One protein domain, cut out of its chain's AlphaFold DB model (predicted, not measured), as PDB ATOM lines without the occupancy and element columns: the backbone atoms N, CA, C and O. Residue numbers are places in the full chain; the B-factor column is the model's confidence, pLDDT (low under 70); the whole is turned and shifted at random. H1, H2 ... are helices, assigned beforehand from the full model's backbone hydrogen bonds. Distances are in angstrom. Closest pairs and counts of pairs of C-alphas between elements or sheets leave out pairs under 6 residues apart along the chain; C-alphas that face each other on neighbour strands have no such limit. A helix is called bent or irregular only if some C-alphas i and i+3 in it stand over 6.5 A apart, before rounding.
ATOM      1  N   GLY A  78      79.588 -24.975 -48.322       65.88
ATOM      2  CA  GLY A  78      80.317 -23.714 -48.397       65.88
ATOM      3  C   GLY A  78      81.804 -23.859 -48.057       65.88
ATOM      4  O   GLY A  78      82.191 -24.611 -47.161       65.88
ATOM      5  N   VAL A  79      82.624 -23.077 -48.760       76.62
ATOM      6  CA  VAL A  79      84.096 -23.103 -48.745       76.62
ATOM      7  C   VAL A  79      84.725 -23.103 -47.336       76.62
ATOM      8  O   VAL A  79      85.795 -23.670 -47.128       76.62
ATOM      9  N   LEU A  80      84.049 -22.507 -46.351       82.69
ATOM     10  CA  LEU A  80      84.555 -22.293 -44.992       82.69
ATOM     11  C   LEU A  80      84.019 -23.265 -43.931       82.69
ATOM     12  O   LEU A  80      84.295 -23.058 -42.753       82.69
ATOM     13  N   ILE A  81      83.282 -24.322 -44.289       81.88
ATOM     14  CA  ILE A  81      82.691 -25.237 -43.287       81.88
ATOM     15  C   ILE A  81      83.752 -25.868 -42.372       81.88
ATOM     16  O   ILE A  81      83.576 -25.890 -41.156       81.88
ATOM     17  N   GLY A  82      84.874 -26.331 -42.933       81.69
ATOM     18  CA  GLY A  82      85.953 -26.922 -42.131       81.69
ATOM     19  C   GLY A  82      86.573 -25.922 -41.150       81.69
ATOM     20  O   GLY A  82      86.846 -26.256 -40.001       81.69
ATOM     21  N   LEU A  83      86.723 -24.665 -41.580       84.12
ATOM     22  CA  LEU A  83      87.238 -23.593 -40.733       84.12
ATOM     23  C   LEU A  83      86.223 -23.195 -39.646       84.12
ATOM     24  O   LEU A  83      86.607 -22.962 -38.501       84.12
ATOM     25  N   ALA A  84      84.933 -23.167 -39.986       85.62
ATOM     26  CA  ALA A  84      83.853 -22.822 -39.066       85.62
ATOM     27  C   ALA A  84      83.732 -23.826 -37.916       85.62
ATOM     28  O   ALA A  84      83.549 -23.428 -36.763       85.62
ATOM     29  N   ASN A  85      83.896 -25.116 -38.214       87.62
ATOM     30  CA  ASN A  85      83.882 -26.166 -37.200       87.62
ATOM     31  C   ASN A  85      85.090 -26.070 -36.260       87.62
ATOM     32  O   ASN A  85      84.942 -26.291 -35.062       87.62
ATOM     33  N   ASN A  86      86.259 -25.684 -36.780       89.62
ATOM     34  CA  ASN A  86      87.491 -25.623 -35.993       89.62
ATOM     35  C   ASN A  86      87.624 -24.353 -35.136       89.62
ATOM     36  O   ASN A  86      88.169 -24.430 -34.038       89.62
ATOM     37  N   LEU A  87      87.182 -23.191 -35.633       87.25
ATOM     38  CA  LEU A  87      87.431 -21.894 -34.982       87.25
ATOM     39  C   LEU A  87      86.206 -21.295 -34.283       87.25
ATOM     40  O   LEU A  87      86.367 -20.557 -33.315       87.25
ATOM     41  N   PHE A  88      84.991 -21.590 -34.757       87.31
ATOM     42  CA  PHE A  88      83.779 -20.871 -34.342       87.31
ATOM     43  C   PHE A  88      82.634 -21.797 -33.927       87.31
ATOM     44  O   PHE A  88      81.466 -21.416 -34.016       87.31
ATOM     45  N   CYS A  89      82.957 -23.018 -33.491       84.94
ATOM     46  CA  CYS A  89      81.991 -24.014 -33.022       84.94
ATOM     47  C   CYS A  89      80.812 -24.236 -33.997       84.94
ATOM     48  O   CYS A  89      79.671 -24.407 -33.573       84.94
ATOM     49  N   GLY A  90      81.068 -24.179 -35.308       82.94
ATOM     50  CA  GLY A  90      80.051 -24.366 -36.348       82.94
ATOM     51  C   GLY A  90      79.285 -23.101 -36.754       82.94
ATOM     52  O   GLY A  90      78.446 -23.166 -37.656       82.94
ATOM     53  N   ASN A  91      79.573 -21.927 -36.172       86.62
ATOM     54  CA  ASN A  91      78.948 -20.673 -36.602       86.62
ATOM     55  C   ASN A  91      79.560 -20.158 -37.916       86.62
ATOM     56  O   ASN A  91      80.527 -19.387 -37.961       86.62
ATOM     57  N   LEU A  92      78.952 -20.584 -39.019       83.94
ATOM     58  CA  LEU A  92      79.411 -20.302 -40.374       83.94
ATOM     59  C   LEU A  92      79.347 -18.811 -40.749       83.94
ATOM     60  O   LEU A  92      80.205 -18.324 -41.485       83.94
ATOM     61  N   TRP A  93      78.363 -18.069 -40.235       84.81
ATOM     62  CA  TRP A  93      78.208 -16.639 -40.529       84.81
ATOM     63  C   TRP A  93      79.322 -15.808 -39.898       84.81
ATOM     64  O   TRP A  93      79.942 -14.980 -40.565       84.81
ATOM     65  N   LEU A  94      79.627 -16.086 -38.631       86.81
ATOM     66  CA  LEU A  94      80.694 -15.396 -37.915       86.81
ATOM     67  C   LEU A  94      82.071 -15.730 -38.511       86.81
ATOM     68  O   LEU A  94      82.913 -14.847 -38.674       86.81
ATOM     69  N   THR A  95      82.255 -16.974 -38.961       88.44
ATOM     70  CA  THR A  95      83.450 -17.392 -39.713       88.44
ATOM     71  C   THR A  95      83.616 -16.595 -41.007       88.44
ATOM     72  O   THR A  95      84.703 -16.112 -41.309       88.44
ATOM     73  N   ARG A  96      82.538 -16.415 -41.780       88.38
ATOM     74  CA  ARG A  96      82.580 -15.641 -43.030       88.38
ATOM     75  C   ARG A  96      82.942 -14.182 -42.786       88.38
ATOM     76  O   ARG A  96      83.813 -13.674 -43.479       88.38
ATOM     77  N   ILE A  97      82.314 -13.528 -41.808       89.75
ATOM     78  CA  ILE A  97      82.574 -12.112 -41.495       89.75
ATOM     79  C   ILE A  97      84.024 -11.908 -41.046       89.75
ATOM     80  O   ILE A  97      84.693 -10.996 -41.526       89.75
ATOM     81  N   THR A  98      84.519 -12.762 -40.151       90.44
ATOM     82  CA  THR A  98      85.879 -12.639 -39.597       90.44
ATOM     83  C   THR A  98      86.950 -12.872 -40.658       90.44
ATOM     84  O   THR A  98      87.857 -12.054 -40.806       90.44
ATOM     85  N   VAL A  99      86.823 -13.941 -41.450       90.75
ATOM     86  CA  VAL A  99      87.766 -14.235 -42.539       90.75
ATOM     87  C   VAL A  99      87.684 -13.174 -43.636       90.75
ATOM     88  O   VAL A  99      88.725 -12.719 -44.107       90.75
ATOM     89  N   ALA A 100      86.478 -12.724 -44.004       90.56
ATOM     90  CA  ALA A 100      86.304 -11.631 -44.957       90.56
ATOM     91  C   ALA A 100      87.003 -10.357 -44.471       90.56
ATOM     92  O   ALA A 100      87.766  -9.779 -45.236       90.56
ATOM     93  N   GLY A 101      86.826  -9.970 -43.203       90.56
ATOM     94  CA  GLY A 101      87.458  -8.781 -42.618       90.56
ATOM     95  C   GLY A 101      88.992  -8.826 -42.600       90.56
ATOM     96  O   GLY A 101      89.650  -7.813 -42.832       90.56
ATOM     97  N   LEU A 102      89.585  -9.998 -42.361       91.50
ATOM     98  CA  LEU A 102      91.042 -10.157 -42.417       91.50
ATOM     99  C   LEU A 102      91.562 -10.085 -43.853       91.50
ATOM    100  O   LEU A 102      92.532  -9.380 -44.139       91.50
ATOM    101  N   VAL A 103      90.902 -10.793 -44.770       91.19
ATOM    102  CA  VAL A 103      91.291 -10.815 -46.183       91.19
ATOM    103  C   VAL A 103      91.092  -9.446 -46.817       91.19
ATOM    104  O   VAL A 103      91.937  -9.029 -47.607       91.19
ATOM    105  N   THR A 104      90.048  -8.702 -46.446       91.19
ATOM    106  CA  THR A 104      89.902  -7.323 -46.902       91.19
ATOM    107  C   THR A 104      90.983  -6.419 -46.397       91.19
ATOM    108  O   THR A 104      91.478  -5.651 -47.206       91.19
ATOM    109  N   ALA A 105      91.354  -6.488 -45.118       88.75
ATOM    110  CA  ALA A 105      92.412  -5.643 -44.581       88.75
ATOM    111  C   ALA A 105      93.699  -5.831 -45.397       88.75
ATOM    112  O   ALA A 105      94.241  -4.863 -45.935       88.75
ATOM    113  N   ILE A 106      94.102  -7.088 -45.614       89.00
ATOM    114  CA  ILE A 106      95.265  -7.435 -46.441       89.00
ATOM    115  C   ILE A 106      95.084  -6.924 -47.876       89.00
ATOM    116  O   ILE A 106      95.959  -6.242 -48.404       89.00
ATOM    117  N   TRP A 107      93.934  -7.195 -48.499       87.31
ATOM    118  CA  TRP A 107      93.656  -6.777 -49.875       87.31
ATOM    119  C   TRP A 107      93.654  -5.256 -50.036       87.31
ATOM    120  O   TRP A 107      94.144  -4.739 -51.034       87.31
ATOM    121  N   THR A 108      93.118  -4.524 -49.061       85.00
ATOM    122  CA  THR A 108      93.094  -3.060 -49.062       85.00
ATOM    123  C   THR A 108      94.488  -2.490 -48.920       85.00
ATOM    124  O   THR A 108      94.810  -1.589 -49.675       85.00
ATOM    125  N   ILE A 109      95.336  -3.058 -48.055       83.81
ATOM    126  CA  ILE A 109      96.737  -2.639 -47.920       83.81
ATOM    127  C   ILE A 109      97.495  -2.898 -49.223       83.81
ATOM    128  O   ILE A 109      98.187  -2.012 -49.710       83.81
ATOM    129  N   ILE A 110      97.345  -4.080 -49.829       83.50
ATOM    130  CA  ILE A 110      97.980  -4.393 -51.121       83.50
ATOM    131  C   ILE A 110      97.483  -3.428 -52.196       83.50
ATOM    132  O   ILE A 110      98.273  -2.879 -52.950       83.50
ATOM    133  N   SER A 111      96.179  -3.182 -52.248       76.88
ATOM    134  CA  SER A 111      95.569  -2.263 -53.202       76.88
ATOM    135  C   SER A 111      96.059  -0.825 -53.032       76.88
ATOM    136  O   SER A 111      96.305  -0.164 -54.033       76.88
ATOM    137  N   THR A 112      96.150  -0.313 -51.805       75.06
ATOM    138  CA  THR A 112      96.553   1.077 -51.540       75.06
ATOM    139  C   THR A 112      98.054   1.261 -51.725       75.06
ATOM    140  O   THR A 112      98.486   2.270 -52.266       75.06
ATOM    141  N   THR A 113      98.864   0.270 -51.348       75.12
ATOM    142  CA  THR A 113     100.313   0.290 -51.597       75.12
ATOM    143  C   THR A 113     100.635   0.128 -53.081       75.12
ATOM    144  O   THR A 113     101.443   0.885 -53.609       75.12
ATOM    145  N   ALA A 114      99.962  -0.784 -53.788       70.75
ATOM    146  CA  ALA A 114     100.081  -0.915 -55.239       70.75
ATOM    147  C   ALA A 114      99.628   0.362 -55.960       70.75
ATOM    148  O   ALA A 114     100.268   0.763 -56.925       70.75
ATOM    149  N   PHE A 115      98.582   1.035 -55.466       65.50
ATOM    150  CA  PHE A 115      98.143   2.336 -55.982       65.50
ATOM    151  C   PHE A 115      99.257   3.390 -55.912       65.50
ATOM    152  O   PHE A 115      99.435   4.136 -56.865       65.50
ATOM    153  N   LEU A 116     100.026   3.420 -54.820       64.00
ATOM    154  CA  LEU A 116     101.144   4.354 -54.643       64.00
ATOM    155  C   LEU A 116     102.381   3.992 -55.483       64.00
ATOM    156  O   LEU A 116     103.173   4.869 -55.811       64.00
ATOM    157  N   LEU A 117     102.573   2.706 -55.787       62.44
ATOM    158  CA  LEU A 117     103.740   2.204 -56.520       62.44
ATOM    159  C   LEU A 117     103.575   2.265 -58.038       62.44
ATOM    160  O   LEU A 117     104.572   2.370 -58.753       62.44
ATOM    161  N   VAL A 118     102.345   2.166 -58.544       60.91
ATOM    162  CA  VAL A 118     102.096   2.376 -59.967       60.91
ATOM    163  C   VAL A 118     102.192   3.883 -60.214       60.91
ATOM    164  O   VAL A 118     101.434   4.630 -59.597       60.91
ATOM    165  N   PRO A 119     103.125   4.350 -61.065       52.81
ATOM    166  CA  PRO A 119     103.296   5.766 -61.338       52.81
ATOM    167  C   PRO A 119     102.059   6.248 -62.088       52.81
ATOM    168  O   PRO A 119     101.978   6.156 -63.308       52.81
ATOM    169  N   PHE A 120     101.064   6.711 -61.345       51.84
ATOM    170  CA  PHE A 120      99.951   7.466 -61.882       51.84
ATOM    171  C   PHE A 120     100.320   8.938 -61.729       51.84
ATOM    172  O   PHE A 120     100.278   9.467 -60.617       51.84
ATOM    173  N   PRO A 121     100.767   9.602 -62.805       47.66
ATOM    174  CA  PRO A 121     101.064  11.016 -62.748       47.66
ATOM    175  C   PRO A 121      99.732  11.759 -62.827       47.66
ATOM    176  O   PRO A 121      99.206  11.980 -63.913       47.66
ATOM    177  N   VAL A 122      99.161  12.151 -61.690       51.31
ATOM    178  CA  VAL A 122      98.133  13.198 -61.702       51.31
ATOM    179  C   VAL A 122      98.541  14.305 -60.747       51.31
ATOM    180  O   VAL A 122      98.794  14.087 -59.565       51.31
ATOM    181  N   ALA A 123      98.646  15.488 -61.349       44.38
ATOM    182  CA  ALA A 123      99.232  16.713 -60.834       44.38
ATOM    183  C   ALA A 123      98.396  17.438 -59.772       44.38
ATOM    184  O   ALA A 123      98.861  18.435 -59.254       44.38
ATOM    185  N   ASP A 124      97.211  16.949 -59.425       47.25
ATOM    186  CA  ASP A 124      96.456  17.377 -58.251       47.25
ATOM    187  C   ASP A 124      95.438  16.272 -57.976       47.25
ATOM    188  O   ASP A 124      94.523  16.051 -58.767       47.25
ATOM    189  N   THR A 125      95.610  15.528 -56.885       49.91
ATOM    190  CA  THR A 125      94.530  14.673 -56.384       49.91
ATOM    191  C   THR A 125      93.423  15.614 -55.901       49.91
ATOM    192  O   THR A 125      93.688  16.438 -55.021       49.91
ATOM    193  N   PRO A 126      92.204  15.574 -56.476       52.28
ATOM    194  CA  PRO A 126      91.127  16.419 -55.986       52.28
ATOM    195  C   PRO A 126      90.933  16.142 -54.493       52.28
ATOM    196  O   PRO A 126      90.900  14.983 -54.078       52.28
ATOM    197  N   ARG A 127      90.804  17.199 -53.680       49.59
ATOM    198  CA  ARG A 127      90.632  17.107 -52.215       49.59
ATOM    199  C   ARG A 127      89.443  16.226 -51.785       49.59
ATOM    200  O   ARG A 127      89.407  15.783 -50.646       49.59
ATOM    201  N   ASP A 128      88.518  15.913 -52.694       52.56
ATOM    202  CA  ASP A 128      87.403  14.984 -52.469       52.56
ATOM    203  C   ASP A 128      87.800  13.489 -52.460       52.56
ATOM    204  O   ASP A 128      86.966  12.633 -52.155       52.56
ATOM    205  N   LEU A 129      89.064  13.134 -52.736       59.12
ATOM    206  CA  LEU A 129      89.527  11.739 -52.691       59.12
ATOM    207  C   LEU A 129      89.850  11.208 -51.282       59.12
ATOM    208  O   LEU A 129      90.123  10.011 -51.159       59.12
ATOM    209  N   ASP A 130      89.761  12.017 -50.225       62.16
ATOM    210  CA  ASP A 130      90.041  11.572 -48.847       62.16
ATOM    211  C   ASP A 130      89.111  10.424 -48.389       62.16
ATOM    212  O   ASP A 130      89.500   9.572 -47.586       62.16
ATOM    213  N   GLY A 131      87.895  10.336 -48.946       66.81
ATOM    214  CA  GLY A 131      86.929   9.258 -48.670       66.81
ATOM    215  C   GLY A 131      87.103   7.990 -49.520       66.81
ATOM    216  O   GLY A 131      86.573   6.928 -49.184       66.81
ATOM    217  N   THR A 132      87.867   8.058 -50.608       70.12
ATOM    218  CA  THR A 132      88.116   6.954 -51.549       70.12
ATOM    219  C   THR A 132      88.603   5.648 -50.903       70.12
ATOM    220  O   THR A 132      88.056   4.589 -51.240       70.12
ATOM    221  N   PRO A 133      89.556   5.648 -49.945       76.31
ATOM    222  CA  PRO A 133      89.966   4.412 -49.277       76.31
ATOM    223  C   PRO A 133      88.817   3.728 -48.521       76.31
ATOM    224  O   PRO A 133      88.774   2.497 -48.475       76.31
ATOM    225  N   TYR A 134      87.857   4.488 -47.982       80.81
ATOM    226  CA  TYR A 134      86.700   3.924 -47.284       80.81
ATOM    227  C   TYR A 134      85.752   3.201 -48.249       80.81
ATOM    228  O   TYR A 134      85.332   2.073 -47.975       80.81
ATOM    229  N   TYR A 135      85.470   3.795 -49.412       78.38
ATOM    230  CA  TYR A 135      84.649   3.157 -50.447       78.38
ATOM    231  C   TYR A 135      85.302   1.886 -50.992       78.38
ATOM    232  O   TYR A 135      84.633   0.857 -51.122       78.38
ATOM    233  N   PHE A 136      86.615   1.917 -51.243       81.19
ATOM    234  CA  PHE A 136      87.352   0.719 -51.641       81.19
ATOM    235  C   PHE A 136      87.324  -0.353 -50.555       81.19
ATOM    236  O   PHE A 136      87.120  -1.526 -50.869       81.19
ATOM    237  N   TRP A 137      87.473   0.017 -49.283       86.31
ATOM    238  CA  TRP A 137      87.376  -0.930 -48.175       86.31
ATOM    239  C   TRP A 137      85.989  -1.583 -48.100       86.31
ATOM    240  O   TRP A 137      85.899  -2.813 -48.070       86.31
ATOM    241  N   ALA A 138      84.915  -0.792 -48.169       87.25
ATOM    242  CA  ALA A 138      83.543  -1.299 -48.147       87.25
ATOM    243  C   ALA A 138      83.256  -2.232 -49.340       87.25
ATOM    244  O   ALA A 138      82.742  -3.338 -49.156       87.25
ATOM    245  N   ALA A 139      83.658  -1.842 -50.553       85.50
ATOM    246  CA  ALA A 139      83.502  -2.668 -51.752       85.50
ATOM    247  C   ALA A 139      84.307  -3.976 -51.663       85.50
ATOM    248  O   ALA A 139      83.800  -5.051 -51.998       85.50
ATOM    249  N   ASN A 140      85.542  -3.916 -51.155       89.25
ATOM    250  CA  ASN A 140      86.373  -5.096 -50.911       89.25
ATOM    251  C   ASN A 140      85.723  -6.027 -49.884       89.25
ATOM    252  O   ASN A 140      85.769  -7.248 -50.048       89.25
ATOM    253  N   PHE A 141      85.078  -5.469 -48.861       90.38
ATOM    254  CA  PHE A 141      84.412  -6.237 -47.810       90.38
ATOM    255  C   PHE A 141      83.191  -6.973 -48.314       90.38
ATOM    256  O   PHE A 141      83.094  -8.187 -48.140       90.38
ATOM    257  N   VAL A 142      82.321  -6.283 -49.043       89.12
ATOM    258  CA  VAL A 142      81.166  -6.931 -49.666       89.12
ATOM    259  C   VAL A 142      81.623  -8.021 -50.638       89.12
ATOM    260  O   VAL A 142      81.105  -9.134 -50.608       89.12
ATOM    261  N   THR A 143      82.649  -7.751 -51.447       89.69
ATOM    262  CA  THR A 143      83.164  -8.711 -52.435       89.69
ATOM    263  C   THR A 143      83.743  -9.963 -51.781       89.69
ATOM    264  O   THR A 143      83.416 -11.075 -52.186       89.69
ATOM    265  N   THR A 144      84.598  -9.811 -50.770       90.88
ATOM    266  CA  THR A 144      85.205 -10.953 -50.064       90.88
ATOM    267  C   THR A 144      84.158 -11.753 -49.299       90.88
ATOM    268  O   THR A 144      84.176 -12.983 -49.344       90.88
ATOM    269  N   LEU A 145      83.185 -11.087 -48.674       89.81
ATOM    270  CA  LEU A 145      82.062 -11.749 -48.016       89.81
ATOM    271  C   LEU A 145      81.204 -12.543 -49.017       89.81
ATOM    272  O   LEU A 145      80.812 -13.678 -48.726       89.81
ATOM    273  N   CYS A 146      80.972 -12.000 -50.216       88.50
ATOM    274  CA  CYS A 146      80.322 -12.710 -51.319       88.50
ATOM    275  C   CYS A 146      81.164 -13.898 -51.812       88.50
ATOM    276  O   CYS A 146      80.629 -14.998 -51.938       88.50
ATOM    277  N   ALA A 147      82.474 -13.722 -52.007       89.94
ATOM    278  CA  ALA A 147      83.387 -14.783 -52.440       89.94
ATOM    279  C   ALA A 147      83.410 -15.960 -51.448       89.94
ATOM    280  O   ALA A 147      83.341 -17.119 -51.846       89.94
ATOM    281  N   PHE A 148      83.411 -15.680 -50.143       88.69
ATOM    282  CA  PHE A 148      83.333 -16.702 -49.092       88.69
ATOM    283  C   PHE A 148      81.931 -17.288 -48.881       88.69
ATOM    284  O   PHE A 148      81.762 -18.311 -48.201       88.69
ATOM    285  N   SER A 149      80.921 -16.656 -49.469       85.00
ATOM    286  CA  SER A 149      79.562 -17.184 -49.541       85.00
ATOM    287  C   SER A 149      79.338 -18.056 -50.776       85.00
ATOM    288  O   SER A 149      78.336 -18.771 -50.820       85.00
ATOM    289  N   CYS A 150      80.271 -18.057 -51.735       85.19
ATOM    290  CA  CYS A 150      80.197 -18.919 -52.903       85.19
ATOM    291  C   CYS A 150      80.258 -20.407 -52.517       85.19
ATOM    292  O   CYS A 150      80.941 -20.797 -51.562       85.19
ATOM    293  N   PRO A 151      79.565 -21.260 -53.288       82.00
ATOM    294  CA  PRO A 151      79.491 -22.682 -52.997       82.00
ATOM    295  C   PRO A 151      80.792 -23.419 -53.351       82.00
ATOM    296  O   PRO A 151      81.147 -24.397 -52.701       82.00
ATOM    297  N   THR A 152      81.553 -22.935 -54.341       85.38
ATOM    298  CA  THR A 152      82.845 -23.522 -54.724       85.38
ATOM    299  C   THR A 152      83.921 -22.455 -54.932       85.38
ATOM    300  O   THR A 152      83.632 -21.308 -55.284       85.38
ATOM    301  N   TRP A 153      85.183 -22.852 -54.739       87.06
ATOM    302  CA  TRP A 153      86.355 -21.996 -54.940       87.06
ATOM    303  C   TRP A 153      86.444 -21.366 -56.341       87.06
ATOM    304  O   TRP A 153      86.730 -20.175 -56.411       87.06
ATOM    305  N   PRO A 154      86.160 -22.075 -57.452       88.19
ATOM    306  CA  PRO A 154      86.187 -21.471 -58.786       88.19
ATOM    307  C   PRO A 154      85.260 -20.261 -58.949       88.19
ATOM    308  O   PRO A 154      85.656 -19.272 -59.561       88.19
ATOM    309  N   PHE A 155      84.046 -20.305 -58.378       86.88
ATOM    310  CA  PHE A 155      83.137 -19.150 -58.386       86.88
ATOM    311  C   PHE A 155      83.703 -17.998 -57.549       86.88
ATOM    312  O   PHE A 155      83.658 -16.852 -57.987       86.88
ATOM    313  N   ALA A 156      84.278 -18.305 -56.381       89.50
ATOM    314  CA  ALA A 156      84.909 -17.308 -55.521       89.50
ATOM    315  C   ALA A 156      86.082 -16.606 -56.229       89.50
ATOM    316  O   ALA A 156      86.159 -15.380 -56.224       89.50
ATOM    317  N   PHE A 157      86.957 -17.369 -56.893       90.81
ATOM    318  CA  PHE A 157      88.074 -16.821 -57.665       90.81
ATOM    319  C   PHE A 157      87.599 -15.989 -58.854       90.81
ATOM    320  O   PHE A 157      88.094 -14.881 -59.038       90.81
ATOM    321  N   SER A 158      86.618 -16.480 -59.620       90.75
ATOM    322  CA  SER A 158      86.026 -15.720 -60.729       90.75
ATOM    323  C   SER A 158      85.489 -14.371 -60.238       90.75
ATOM    324  O   SER A 158      85.832 -13.333 -60.795       90.75
ATOM    325  N   LEU A 159      84.764 -14.352 -59.115       90.44
ATOM    326  CA  LEU A 159      84.226 -13.126 -58.521       90.44
ATOM    327  C   LEU A 159      85.334 -12.136 -58.113       90.44
ATOM    328  O   LEU A 159      85.234 -10.943 -58.410       90.44
ATOM    329  N   VAL A 160      86.409 -12.612 -57.476       91.06
ATOM    330  CA  VAL A 160      87.556 -11.762 -57.105       91.06
ATOM    331  C   VAL A 160      88.242 -11.184 -58.348       91.06
ATOM    332  O   VAL A 160      88.570  -9.996 -58.354       91.06
ATOM    333  N   VAL A 161      88.405 -11.982 -59.409       91.56
ATOM    334  CA  VAL A 161      88.964 -11.524 -60.692       91.56
ATOM    335  C   VAL A 161      88.083 -10.432 -61.296       91.56
ATOM    336  O   VAL A 161      88.581  -9.340 -61.562       91.56
ATOM    337  N   GLN A 162      86.775 -10.667 -61.433       91.06
ATOM    338  CA  GLN A 162      85.837  -9.684 -61.992       91.06
ATOM    339  C   GLN A 162      85.890  -8.355 -61.227       91.06
ATOM    340  O   GLN A 162      85.990  -7.285 -61.830       91.06
ATOM    341  N   LYS A 163      85.915  -8.419 -59.891       90.06
ATOM    342  CA  LYS A 163      86.066  -7.235 -59.045       90.06
ATOM    343  C   LYS A 163      87.424  -6.551 -59.219       90.06
ATOM    344  O   LYS A 163      87.477  -5.323 -59.233       90.06
ATOM    345  N   SER A 164      88.524  -7.301 -59.310       88.56
ATOM    346  CA  SER A 164      89.860  -6.705 -59.471       88.56
ATOM    347  C   SER A 164      89.969  -5.929 -60.778       88.56
ATOM    348  O   SER A 164      90.521  -4.834 -60.797       88.56
ATOM    349  N   VAL A 165      89.356  -6.441 -61.843       89.56
ATOM    350  CA  VAL A 165      89.345  -5.764 -63.136       89.56
ATOM    351  C   VAL A 165      88.489  -4.508 -63.060       89.56
ATOM    352  O   VAL A 165      88.953  -3.443 -63.452       89.56
ATOM    353  N   PHE A 166      87.290  -4.597 -62.474       88.69
ATOM    354  CA  PHE A 166      86.441  -3.427 -62.238       88.69
ATOM    355  C   PHE A 166      87.162  -2.332 -61.437       88.69
ATOM    356  O   PHE A 166      87.044  -1.151 -61.749       88.69
ATOM    357  N   GLN A 167      87.963  -2.720 -60.445       86.19
ATOM    358  CA  GLN A 167      88.778  -1.789 -59.676       86.19
ATOM    359  C   GLN A 167      89.851  -1.098 -60.536       86.19
ATOM    360  O   GLN A 167      90.037   0.108 -60.406       86.19
ATOM    361  N   VAL A 168      90.525  -1.831 -61.429       84.69
ATOM    362  CA  VAL A 168      91.492  -1.249 -62.379       84.69
ATOM    363  C   VAL A 168      90.797  -0.305 -63.365       84.69
ATOM    364  O   VAL A 168      91.307   0.779 -63.625       84.69
ATOM    365  N   LEU A 169      89.613  -0.668 -63.869       85.19
ATOM    366  CA  LEU A 169      88.790   0.201 -64.723       85.19
ATOM    367  C   LEU A 169      88.409   1.505 -64.010       85.19
ATOM    368  O   LEU A 169      88.560   2.579 -64.585       85.19
ATOM    369  N   LEU A 170      87.961   1.413 -62.755       81.81
ATOM    370  CA  LEU A 170      87.631   2.565 -61.912       81.81
ATOM    371  C   LEU A 170      88.853   3.462 -61.685       81.81
ATOM    372  O   LEU A 170      88.762   4.680 -61.781       81.81
ATOM    373  N   GLN A 171      90.012   2.858 -61.441       78.75
ATOM    374  CA  GLN A 171      91.257   3.589 -61.259       78.75
ATOM    375  C   GLN A 171      91.703   4.295 -62.544       78.75
ATOM    376  O   GLN A 171      92.034   5.475 -62.509       78.75
ATOM    377  N   ASN A 172      91.635   3.617 -63.690       79.31
ATOM    378  CA  ASN A 172      91.902   4.231 -64.990       79.31
ATOM    379  C   ASN A 172      90.950   5.400 -65.279       79.31
ATOM    380  O   ASN A 172      91.400   6.429 -65.772       79.31
ATOM    381  N   ALA A 173      89.666   5.263 -64.936       77.69
ATOM    382  CA  ALA A 173      88.674   6.321 -65.105       77.69
ATOM    383  C   ALA A 173      88.965   7.550 -64.231       77.69
ATOM    384  O   ALA A 173      88.810   8.672 -64.700       77.69
ATOM    385  N   PHE A 174      89.425   7.354 -62.991       74.62
ATOM    386  CA  PHE A 174      89.832   8.464 -62.126       74.62
ATOM    387  C   PHE A 174      91.113   9.157 -62.592       74.62
ATOM    388  O   PHE A 174      91.260  10.357 -62.381       74.62
ATOM    389  N   ASN A 175      92.033   8.422 -63.218       72.12
ATOM    390  CA  ASN A 175      93.283   8.994 -63.717       72.12
ATOM    391  C   ASN A 175      93.089   9.793 -65.007       72.12
ATOM    392  O   ASN A 175      93.719  10.832 -65.184       72.12
ATOM    393  N   CYS A 176      92.247   9.295 -65.912       71.44
ATOM    394  CA  CYS A 176      91.928   9.979 -67.154       71.44
ATOM    395  C   CYS A 176      90.459   9.745 -67.527       71.44
ATOM    396  O   CYS A 176      90.140   8.751 -68.194       71.44
ATOM    397  N   PRO A 177      89.546  10.630 -67.094       68.19
ATOM    398  CA  PRO A 177      88.160  10.535 -67.511       68.19
ATOM    399  C   PRO A 177      88.067  10.820 -69.015       68.19
ATOM    400  O   PRO A 177      88.764  11.683 -69.544       68.19
ATOM    401  N   LEU A 178      87.184  10.109 -69.726       62.81
ATOM    402  CA  LEU A 178      87.012  10.270 -71.183       62.81
ATOM    403  C   LEU A 178      86.562  11.688 -71.577       62.81
ATOM    404  O   LEU A 178      86.690  12.075 -72.735       62.81
ATOM    405  N   ALA A 179      86.014  12.435 -70.618       56.62
ATOM    406  CA  ALA A 179      85.578  13.816 -70.767       56.62
ATOM    407  C   ALA A 179      86.653  14.851 -70.370       56.62
ATOM    408  O   ALA A 179      86.387  16.048 -70.461       56.62
ATOM    409  N   ALA A 180      87.853  14.417 -69.951       59.38
ATOM    410  CA  ALA A 180      88.924  15.323 -69.553       59.38
ATOM    411  C   ALA A 180      89.366  16.198 -70.730       59.38
ATOM    412  O   ALA A 180      89.754  15.713 -71.789       59.38
ATOM    413  N   ASN A 181      89.393  17.508 -70.506       54.97
ATOM    414  CA  ASN A 181      89.859  18.489 -71.486       54.97
ATOM    415  C   ASN A 181      91.394  18.701 -71.442       54.97
ATOM    416  O   ASN A 181      91.898  19.694 -71.964       54.97
ATOM    417  N   ARG A 182      92.143  17.821 -70.757       59.59
ATOM    418  CA  ARG A 182      93.605  17.904 -70.570       59.59
ATOM    419  C   ARG A 182      94.291  16.633 -71.064       59.59
ATOM    420  O   ARG A 182      93.739  15.546 -70.951       59.59
ATOM    421  N   GLU A 183      95.515  16.789 -71.565       59.06
ATOM    422  CA  GLU A 183      96.384  15.679 -71.961       59.06
ATOM    423  C   GLU A 183      96.722  14.816 -70.737       59.06
ATOM    424  O   GLU A 183      97.418  15.252 -69.818       59.06
ATOM    425  N   CYS A 184      96.188  13.599 -70.705       66.06
ATOM    426  CA  CYS A 184      96.531  12.599 -69.704       66.06
ATOM    427  C   CYS A 184      97.795  11.842 -70.120       66.06
ATOM    428  O   CYS A 184      98.014  11.599 -71.306       66.06
ATOM    429  N   ALA A 185      98.583  11.386 -69.147       65.75
ATOM    430  CA  ALA A 185      99.619  10.397 -69.420       65.75
ATOM    431  C   ALA A 185      98.994   9.020 -69.681       65.75
ATOM    432  O   ALA A 185      98.014   8.643 -69.033       65.75
ATOM    433  N   ASP A 186      99.599   8.254 -70.586       65.62
ATOM    434  CA  ASP A 186      99.144   6.904 -70.900       65.62
ATOM    435  C   ASP A 186      99.267   5.989 -69.666       65.62
ATOM    436  O   ASP A 186     100.369   5.813 -69.132       65.62
ATOM    437  N   PRO A 187      98.164   5.380 -69.186       70.88
ATOM    438  CA  PRO A 187      98.241   4.411 -68.105       70.88
ATOM    439  C   PRO A 187      99.006   3.161 -68.571       70.88
ATOM    440  O   PRO A 187      98.932   2.790 -69.746       70.88
ATOM    441  N   PRO A 188      99.671   2.429 -67.655       73.38
ATOM    442  CA  PRO A 188     100.423   1.218 -68.004       73.38
ATOM    443  C   PRO A 188      99.538   0.120 -68.609       73.38
ATOM    444  O   PRO A 188     100.028  -0.759 -69.313       73.38
ATOM    445  N   LEU A 189      98.234   0.160 -68.319       81.25
ATOM    446  CA  LEU A 189      97.246  -0.751 -68.865       81.25
ATOM    447  C   LEU A 189      96.011   0.040 -69.289       81.25
ATOM    448  O   LEU A 189      95.342   0.649 -68.454       81.25
ATOM    449  N   THR A 190      95.686   0.017 -70.580       84.50
ATOM    450  CA  THR A 190      94.491   0.711 -71.078       84.50
ATOM    451  C   THR A 190      93.215   0.017 -70.589       84.50
ATOM    452  O   THR A 190      93.207  -1.191 -70.340       84.50
ATOM    453  N   SER A 191      92.101   0.747 -70.472       85.44
ATOM    454  CA  SER A 191      90.824   0.184 -69.991       85.44
ATOM    455  C   SER A 191      90.338  -1.004 -70.829       85.44
ATOM    456  O   SER A 191      89.832  -1.982 -70.281       85.44
ATOM    457  N   MET A 192      90.564  -0.969 -72.148       87.38
ATOM    458  CA  MET A 192      90.250  -2.089 -73.043       87.38
ATOM    459  C   MET A 192      91.149  -3.302 -72.781       87.38
ATOM    460  O   MET A 192      90.652  -4.426 -72.714       87.38
ATOM    461  N   GLN A 193      92.455  -3.093 -72.581       90.75
ATOM    462  CA  GLN A 193      93.382  -4.177 -72.238       90.75
ATOM    463  C   GLN A 193      93.036  -4.801 -70.886       90.75
ATOM    464  O   GLN A 193      92.977  -6.025 -70.787       90.75
ATOM    465  N   ALA A 194      92.750  -3.984 -69.867       89.25
ATOM    466  CA  ALA A 194      92.318  -4.455 -68.554       89.25
ATOM    467  C   ALA A 194      91.047  -5.308 -68.662       89.25
ATOM    468  O   ALA A 194      90.992  -6.416 -68.124       89.25
ATOM    469  N   TYR A 195      90.059  -4.832 -69.424       91.31
ATOM    470  CA  TYR A 195      88.810  -5.551 -69.635       91.31
ATOM    471  C   TYR A 195      89.024  -6.904 -70.333       91.31
ATOM    472  O   TYR A 195      88.499  -7.918 -69.863       91.31
ATOM    473  N   VAL A 196      89.826  -6.945 -71.406       93.62
ATOM    474  CA  VAL A 196      90.152  -8.181 -72.146       93.62
ATOM    475  C   VAL A 196      90.964  -9.151 -71.286       93.62
ATOM    476  O   VAL A 196      90.665 -10.345 -71.272       93.62
ATOM    477  N   LEU A 197      91.943  -8.667 -70.521       93.62
ATOM    478  CA  LEU A 197      92.703  -9.500 -69.584       93.62
ATOM    479  C   LEU A 197      91.796 -10.123 -68.520       93.62
ATOM    480  O   LEU A 197      91.963 -11.295 -68.190       93.62
ATOM    481  N   GLY A 198      90.793  -9.382 -68.045       92.94
ATOM    482  CA  GLY A 198      89.764  -9.912 -67.157       92.94
ATOM    483  C   GLY A 198      88.958 -11.054 -67.775       92.94
ATOM    484  O   GLY A 198      88.801 -12.101 -67.146       92.94
ATOM    485  N   VAL A 199      88.517 -10.898 -69.028       94.00
ATOM    486  CA  VAL A 199      87.839 -11.968 -69.787       94.00
ATOM    487  C   VAL A 199      88.726 -13.208 -69.884       94.00
ATOM    488  O   VAL A 199      88.280 -14.314 -69.575       94.00
ATOM    489  N   MET A 200      89.995 -13.027 -70.258       95.19
ATOM    490  CA  MET A 200      90.954 -14.128 -70.385       95.19
ATOM    491  C   MET A 200      91.198 -14.835 -69.048       95.19
ATOM    492  O   MET A 200      91.229 -16.064 -69.004       95.19
ATOM    493  N   ALA A 201      91.308 -14.085 -67.950       94.19
ATOM    494  CA  ALA A 201      91.479 -14.643 -66.613       94.19
ATOM    495  C   ALA A 201      90.252 -15.454 -66.163       94.19
ATOM    496  O   ALA A 201      90.408 -16.562 -65.649       94.19
ATOM    497  N   VAL A 202      89.031 -14.961 -66.407       93.19
ATOM    498  CA  VAL A 202      87.788 -15.701 -66.113       93.19
ATOM    499  C   VAL A 202      87.708 -16.993 -66.933       93.19
ATOM    500  O   VAL A 202      87.418 -18.056 -66.375       93.19
ATOM    501  N   ILE A 203      88.022 -16.931 -68.234       94.19
ATOM    502  CA  ILE A 203      88.085 -18.116 -69.107       94.19
ATOM    503  C   ILE A 203      89.080 -19.134 -68.550       94.19
ATOM    504  O   ILE A 203      88.752 -20.315 -68.442       94.19
ATOM    505  N   LEU A 204      90.270 -18.684 -68.155       94.06
ATOM    506  CA  LEU A 204      91.337 -19.535 -67.645       94.06
ATOM    507  C   LEU A 204      90.950 -20.215 -66.321       94.06
ATOM    508  O   LEU A 204      91.085 -21.432 -66.195       94.06
ATOM    509  N   VAL A 205      90.387 -19.467 -65.365       92.44
ATOM    510  CA  VAL A 205      89.895 -20.019 -64.089       92.44
ATOM    511  C   VAL A 205      88.850 -21.110 -64.334       92.44
ATOM    512  O   VAL A 205      88.883 -22.166 -63.688       92.44
ATOM    513  N   ARG A 206      87.940 -20.896 -65.292       91.12
ATOM    514  CA  ARG A 206      86.907 -21.874 -65.653       91.12
ATOM    515  C   ARG A 206      87.456 -23.072 -66.407       91.12
ATOM    516  O   ARG A 206      87.047 -24.188 -66.095       91.12
ATOM    517  N   ALA A 207      88.395 -22.863 -67.321       90.44
ATOM    518  CA  ALA A 207      89.052 -23.934 -68.060       90.44
ATOM    519  C   ALA A 207      89.768 -24.909 -67.114       90.44
ATOM    520  O   ALA A 207      89.595 -26.117 -67.251       90.44
ATOM    521  N   PHE A 208      90.482 -24.399 -66.104       91.00
ATOM    522  CA  PHE A 208      91.165 -25.244 -65.114       91.00
ATOM    523  C   PHE A 208      90.228 -25.909 -64.100       91.00
ATOM    524  O   PHE A 208      90.562 -26.950 -63.541       91.00
ATOM    525  N   SER A 209      89.059 -25.320 -63.848       88.31
ATOM    526  CA  SER A 209      88.130 -25.808 -62.822       88.31
ATOM    527  C   SER A 209      87.025 -26.720 -63.358       88.31
ATOM    528  O   SER A 209      86.293 -27.330 -62.571       88.31
ATOM    529  N   ALA A 210      86.837 -26.782 -64.677       86.38
ATOM    530  CA  ALA A 210      85.731 -27.516 -65.270       86.38
ATOM    531  C   ALA A 210      85.950 -29.030 -65.232       86.38
ATOM    532  O   ALA A 210      86.977 -29.549 -65.654       86.38
ATOM    533  N   ARG A 211      84.920 -29.750 -64.778       85.31
ATOM    534  CA  ARG A 211      84.889 -31.221 -64.768       85.31
ATOM    535  C   ARG A 211      84.342 -31.819 -66.069       85.31
ATOM    536  O   ARG A 211      84.471 -33.016 -66.287       85.31
ATOM    537  N   GLY A 212      83.736 -31.001 -66.934       89.19
ATOM    538  CA  GLY A 212      83.216 -31.432 -68.229       89.19
ATOM    539  C   GLY A 212      82.841 -30.272 -69.163       89.19
ATOM    540  O   GLY A 212      82.605 -29.149 -68.698       89.19
ATOM    541  N   PRO A 213      82.739 -30.529 -70.481       88.50
ATOM    542  CA  PRO A 213      82.583 -29.485 -71.497       88.50
ATOM    543  C   PRO A 213      81.232 -28.763 -71.415       88.50
ATOM    544  O   PRO A 213      81.179 -27.542 -71.528       88.50
ATOM    545  N   ALA A 214      80.138 -29.477 -71.134       86.75
ATOM    546  CA  ALA A 214      78.818 -28.855 -70.992       86.75
ATOM    547  C   ALA A 214      78.766 -27.893 -69.790       86.75
ATOM    548  O   ALA A 214      78.274 -26.770 -69.897       86.75
ATOM    549  N   THR A 215      79.337 -28.305 -68.653       85.00
ATOM    550  CA  THR A 215      79.411 -27.466 -67.446       85.00
ATOM    551  C   THR A 215      80.329 -26.261 -67.638       85.00
ATOM    552  O   THR A 215      80.041 -25.183 -67.116       85.00
ATOM    553  N   LEU A 216      81.399 -26.416 -68.428       88.38
ATOM    554  CA  LEU A 216      82.305 -25.328 -68.785       88.38
ATOM    555  C   LEU A 216      81.559 -24.253 -69.574       88.38
ATOM    556  O   LEU A 216      81.570 -23.100 -69.164       88.38
ATOM    557  N   VAL A 217      80.872 -24.629 -70.656       90.19
ATOM    558  CA  VAL A 217      80.182 -23.665 -71.529       90.19
ATOM    559  C   VAL A 217      79.112 -22.895 -70.755       90.19
ATOM    560  O   VAL A 217      79.062 -21.669 -70.830       90.19
ATOM    561  N   VAL A 218      78.290 -23.580 -69.956       88.12
ATOM    562  CA  VAL A 218      77.224 -22.919 -69.183       88.12
ATOM    563  C   VAL A 218      77.798 -21.988 -68.112       88.12
ATOM    564  O   VAL A 218      77.379 -20.840 -68.009       88.12
ATOM    565  N   SER A 219      78.778 -22.443 -67.328       86.44
ATOM    566  CA  SER A 219      79.369 -21.596 -66.281       86.44
ATOM    567  C   SER A 219      80.157 -20.417 -66.851       86.44
ATOM    568  O   SER A 219      80.072 -19.314 -66.320       86.44
ATOM    569  N   LEU A 220      80.865 -20.621 -67.962       91.12
ATOM    570  CA  LEU A 220      81.619 -19.571 -68.631       91.12
ATOM    571  C   LEU A 220      80.699 -18.517 -69.247       91.12
ATOM    572  O   LEU A 220      80.946 -17.328 -69.090       91.12
ATOM    573  N   THR A 221      79.635 -18.935 -69.932       90.88
ATOM    574  CA  THR A 221      78.672 -17.998 -70.534       90.88
ATOM    575  C   THR A 221      77.973 -17.148 -69.481       90.88
ATOM    576  O   THR A 221      77.831 -15.946 -69.686       90.88
ATOM    577  N   LEU A 222      77.602 -17.732 -68.338       88.25
ATOM    578  CA  LEU A 222      77.027 -16.985 -67.217       88.25
ATOM    579  C   LEU A 222      78.029 -16.004 -66.594       88.25
ATOM    580  O   LEU A 222      77.664 -14.859 -66.332       88.25
ATOM    581  N   ASP A 223      79.286 -16.413 -66.406       90.38
ATOM    582  CA  ASP A 223      80.327 -15.531 -65.871       90.38
ATOM    583  C   ASP A 223      80.647 -14.376 -66.823       90.38
ATOM    584  O   ASP A 223      80.752 -13.237 -66.377       90.38
ATOM    585  N   LEU A 224      80.782 -14.650 -68.124       92.12
ATOM    586  CA  LEU A 224      81.043 -13.627 -69.138       92.12
ATOM    587  C   LEU A 224      79.859 -12.674 -69.289       92.12
ATOM    588  O   LEU A 224      80.065 -11.473 -69.451       92.12
ATOM    589  N   LEU A 225      78.629 -13.187 -69.195       90.56
ATOM    590  CA  LEU A 225      77.429 -12.359 -69.203       90.56
ATOM    591  C   LEU A 225      77.384 -11.453 -67.972       90.56
ATOM    592  O   LEU A 225      77.166 -10.256 -68.121       90.56
ATOM    593  N   GLY A 226      77.633 -11.993 -66.775       88.00
ATOM    594  CA  GLY A 226      77.702 -11.206 -65.543       88.00
ATOM    595  C   GLY A 226      78.822 -10.166 -65.583       88.00
ATOM    596  O   GLY A 226      78.609  -9.011 -65.229       88.00
ATOM    597  N   TYR A 227      79.991 -10.545 -66.097       91.12
ATOM    598  CA  TYR A 227      81.127  -9.649 -66.263       91.12
ATOM    599  C   TYR A 227      80.811  -8.507 -67.235       91.12
ATOM    600  O   TYR A 227      80.940  -7.341 -66.867       91.12
ATOM    601  N   ALA A 228      80.320  -8.805 -68.437       90.94
ATOM    602  CA  ALA A 228      79.990  -7.777 -69.420       90.94
ATOM    603  C   ALA A 228      78.823  -6.888 -68.976       90.94
ATOM    604  O   ALA A 228      78.889  -5.666 -69.111       90.94
ATOM    605  N   TYR A 229      77.773  -7.487 -68.410       88.81
ATOM    606  CA  TYR A 229      76.567  -6.772 -68.007       88.81
ATOM    607  C   TYR A 229      76.784  -5.912 -66.761       88.81
ATOM    608  O   TYR A 229      76.371  -4.762 -66.747       88.81
ATOM    609  N   ILE A 230      77.438  -6.442 -65.723       87.94
ATOM    610  CA  ILE A 230      77.628  -5.717 -64.460       87.94
ATOM    611  C   ILE A 230      78.898  -4.877 -64.539       87.94
ATOM    612  O   ILE A 230      78.827  -3.652 -64.502       87.94
ATOM    613  N   SER A 231      80.065  -5.515 -64.673       87.62
ATOM    614  CA  SER A 231      81.342  -4.793 -64.609       87.62
ATOM    615  C   SER A 231      81.590  -3.923 -65.841       87.62
ATOM    616  O   SER A 231      82.123  -2.826 -65.704       87.62
ATOM    617  N   GLY A 232      81.149  -4.362 -67.025       86.69
ATOM    618  CA  GLY A 232      81.260  -3.584 -68.258       86.69
ATOM    619  C   GLY A 232      80.335  -2.366 -68.264       86.69
ATOM    620  O   GLY A 232      80.807  -1.249 -68.473       86.69
ATOM    621  N   ALA A 233      79.039  -2.547 -67.981       87.19
ATOM    622  CA  ALA A 233      78.092  -1.429 -67.977       87.19
ATOM    623  C   ALA A 233      78.390  -0.414 -66.861       87.19
ATOM    624  O   ALA A 233      78.401   0.787 -67.128       87.19
ATOM    625  N   LEU A 234      78.699  -0.873 -65.638       85.12
ATOM    626  CA  LEU A 234      79.129   0.018 -64.551       85.12
ATOM    627  C   LEU A 234      80.498   0.648 -64.839       85.12
ATOM    628  O   LEU A 234      80.736   1.787 -64.461       85.12
ATOM    629  N   GLY A 235      81.401  -0.063 -65.517       84.06
ATOM    630  CA  GLY A 235      82.689   0.491 -65.930       84.06
ATOM    631  C   GLY A 235      82.507   1.677 -66.876       84.06
ATOM    632  O   GLY A 235      83.029   2.755 -66.610       84.06
ATOM    633  N   LEU A 236      81.696   1.512 -67.927       83.12
ATOM    634  CA  LEU A 236      81.343   2.599 -68.853       83.12
ATOM    635  C   LEU A 236      80.702   3.782 -68.126       83.12
ATOM    636  O   LEU A 236      81.030   4.936 -68.395       83.12
ATOM    637  N   LEU A 237      79.824   3.481 -67.175       82.12
ATOM    638  CA  LEU A 237      79.168   4.469 -66.338       82.12
ATOM    639  C   LEU A 237      80.181   5.365 -65.613       82.12
ATOM    640  O   LEU A 237      80.087   6.590 -65.673       82.12
ATOM    641  N   ILE A 238      81.173   4.750 -64.976       79.38
ATOM    642  CA  ILE A 238      82.219   5.451 -64.227       79.38
ATOM    643  C   ILE A 238      83.107   6.285 -65.153       79.38
ATOM    644  O   ILE A 238      83.478   7.392 -64.785       79.38
ATOM    645  N   THR A 239      83.428   5.805 -66.360       76.25
ATOM    646  CA  THR A 239      84.282   6.569 -67.293       76.25
ATOM    647  C   THR A 239      83.684   7.904 -67.748       76.25
ATOM    648  O   THR A 239      84.413   8.752 -68.259       76.25
ATOM    649  N   MET A 240      82.373   8.087 -67.564       72.94
ATOM    650  CA  MET A 240      81.658   9.335 -67.846       72.94
ATOM    651  C   MET A 240      81.695  10.327 -66.675       72.94
ATOM    652  O   MET A 240      81.243  11.460 -66.827       72.94
ATOM    653  N   VAL A 241      82.179   9.919 -65.498       72.69
ATOM    654  CA  VAL A 241      82.336  10.800 -64.337       72.69
ATOM    655  C   VAL A 241      83.662  11.538 -64.465       72.69
ATOM    656  O   VAL A 241      84.714  10.906 -64.476       72.69
TER     657      VAL A 241
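Overview. This is residues 78 to 241 of the 370 residues of an uncharacterized protein of Phytophthora kernoviae (UniProt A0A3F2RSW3). Three long helices, H4, H5 and H6, pack side by side as an up-and-down bundle with their centres in a triangle, and a helical hairpin of H2 and H3 packs on H4 through residues 143 to 148 of H3. Short H1 lies across the first residues of H2 at one end of the long axis, and the long link from H4 to H5 loops at the other end. The printed part has 164 residues with six named helices, H1 to H6 in order along the chain, and no named strand; the class is all helix. It is compact, with a radius of gyration of the C-alphas of 17.8 A and spans of 55 by 37 by 24 A.

Arrangement. H6, residues 213 to 239, is the longest helix by residues, with 27 residues. It touches H5, residues 191 to 209, at a shallow tilt of 22 degrees, opposite ways; the closest C-alphas, of Arg 206 and Leu 220, are 6.5 A apart. H6 also touches H4, residues 153 to 175, the same way at a shallow tilt of 22 degrees, closest at the C-alphas of Ala 173 and Thr 239, 4.9 A. H4 and H5 touch as a hairpin at a shallow tilt of 6 degrees, closest at the C-alphas of Leu 169 and Ser 191, 5.6 A. H4 is the hub, touching three helices; the third is H3, residues 127 to 149, which touches it with residues 143 to 148 alone, closest at the C-alphas of Ala 147 and Ala 156, 4.3 A. H3 forms a hairpin with H2, residues 92 to 117, at a steep tilt of 41 degrees; the C-alphas of Ala 100 and Leu 145 are closest, 5.2 A. H2 and H4 are apart. H1, residues 81 to 87, is about perpendicular to H2, at 89 degrees, and touches residues 92 to 95 of it alone, closest at the C-alphas of Ala 84 and Leu 92, 5.3 A. Every O i to N i+4 pair is within hydrogen-bond range in H1, H2, H4 and H5; in H3 it is 15 of 19 and in H6 22 of 23.

Along the chain. H6 measures 36.3 A from C-alpha 213 to C-alpha 239, at (84.282, 6.569, -67.293). H5 measures 27.1 A, H4 32.9 A, H3 36.1 A and H2 36.9 A. H3 is irregular: C-alphas 130 and 133 are 7.2 A apart. H1 measures 10.1 A and begins at C-alpha 81, (82.691, -25.237, -43.287).

Size, cuts and confidence. The C-alphas of Cys 89 and Asn 181 are the two farthest apart, at 57.9 A. The printed part has no cut. The link from H4 to H5 is long, 15 residues. The mean pLDDT of the printed part is 81.4, and residue 78, residues 115 to 131 and residues 177 to 186 are under 70.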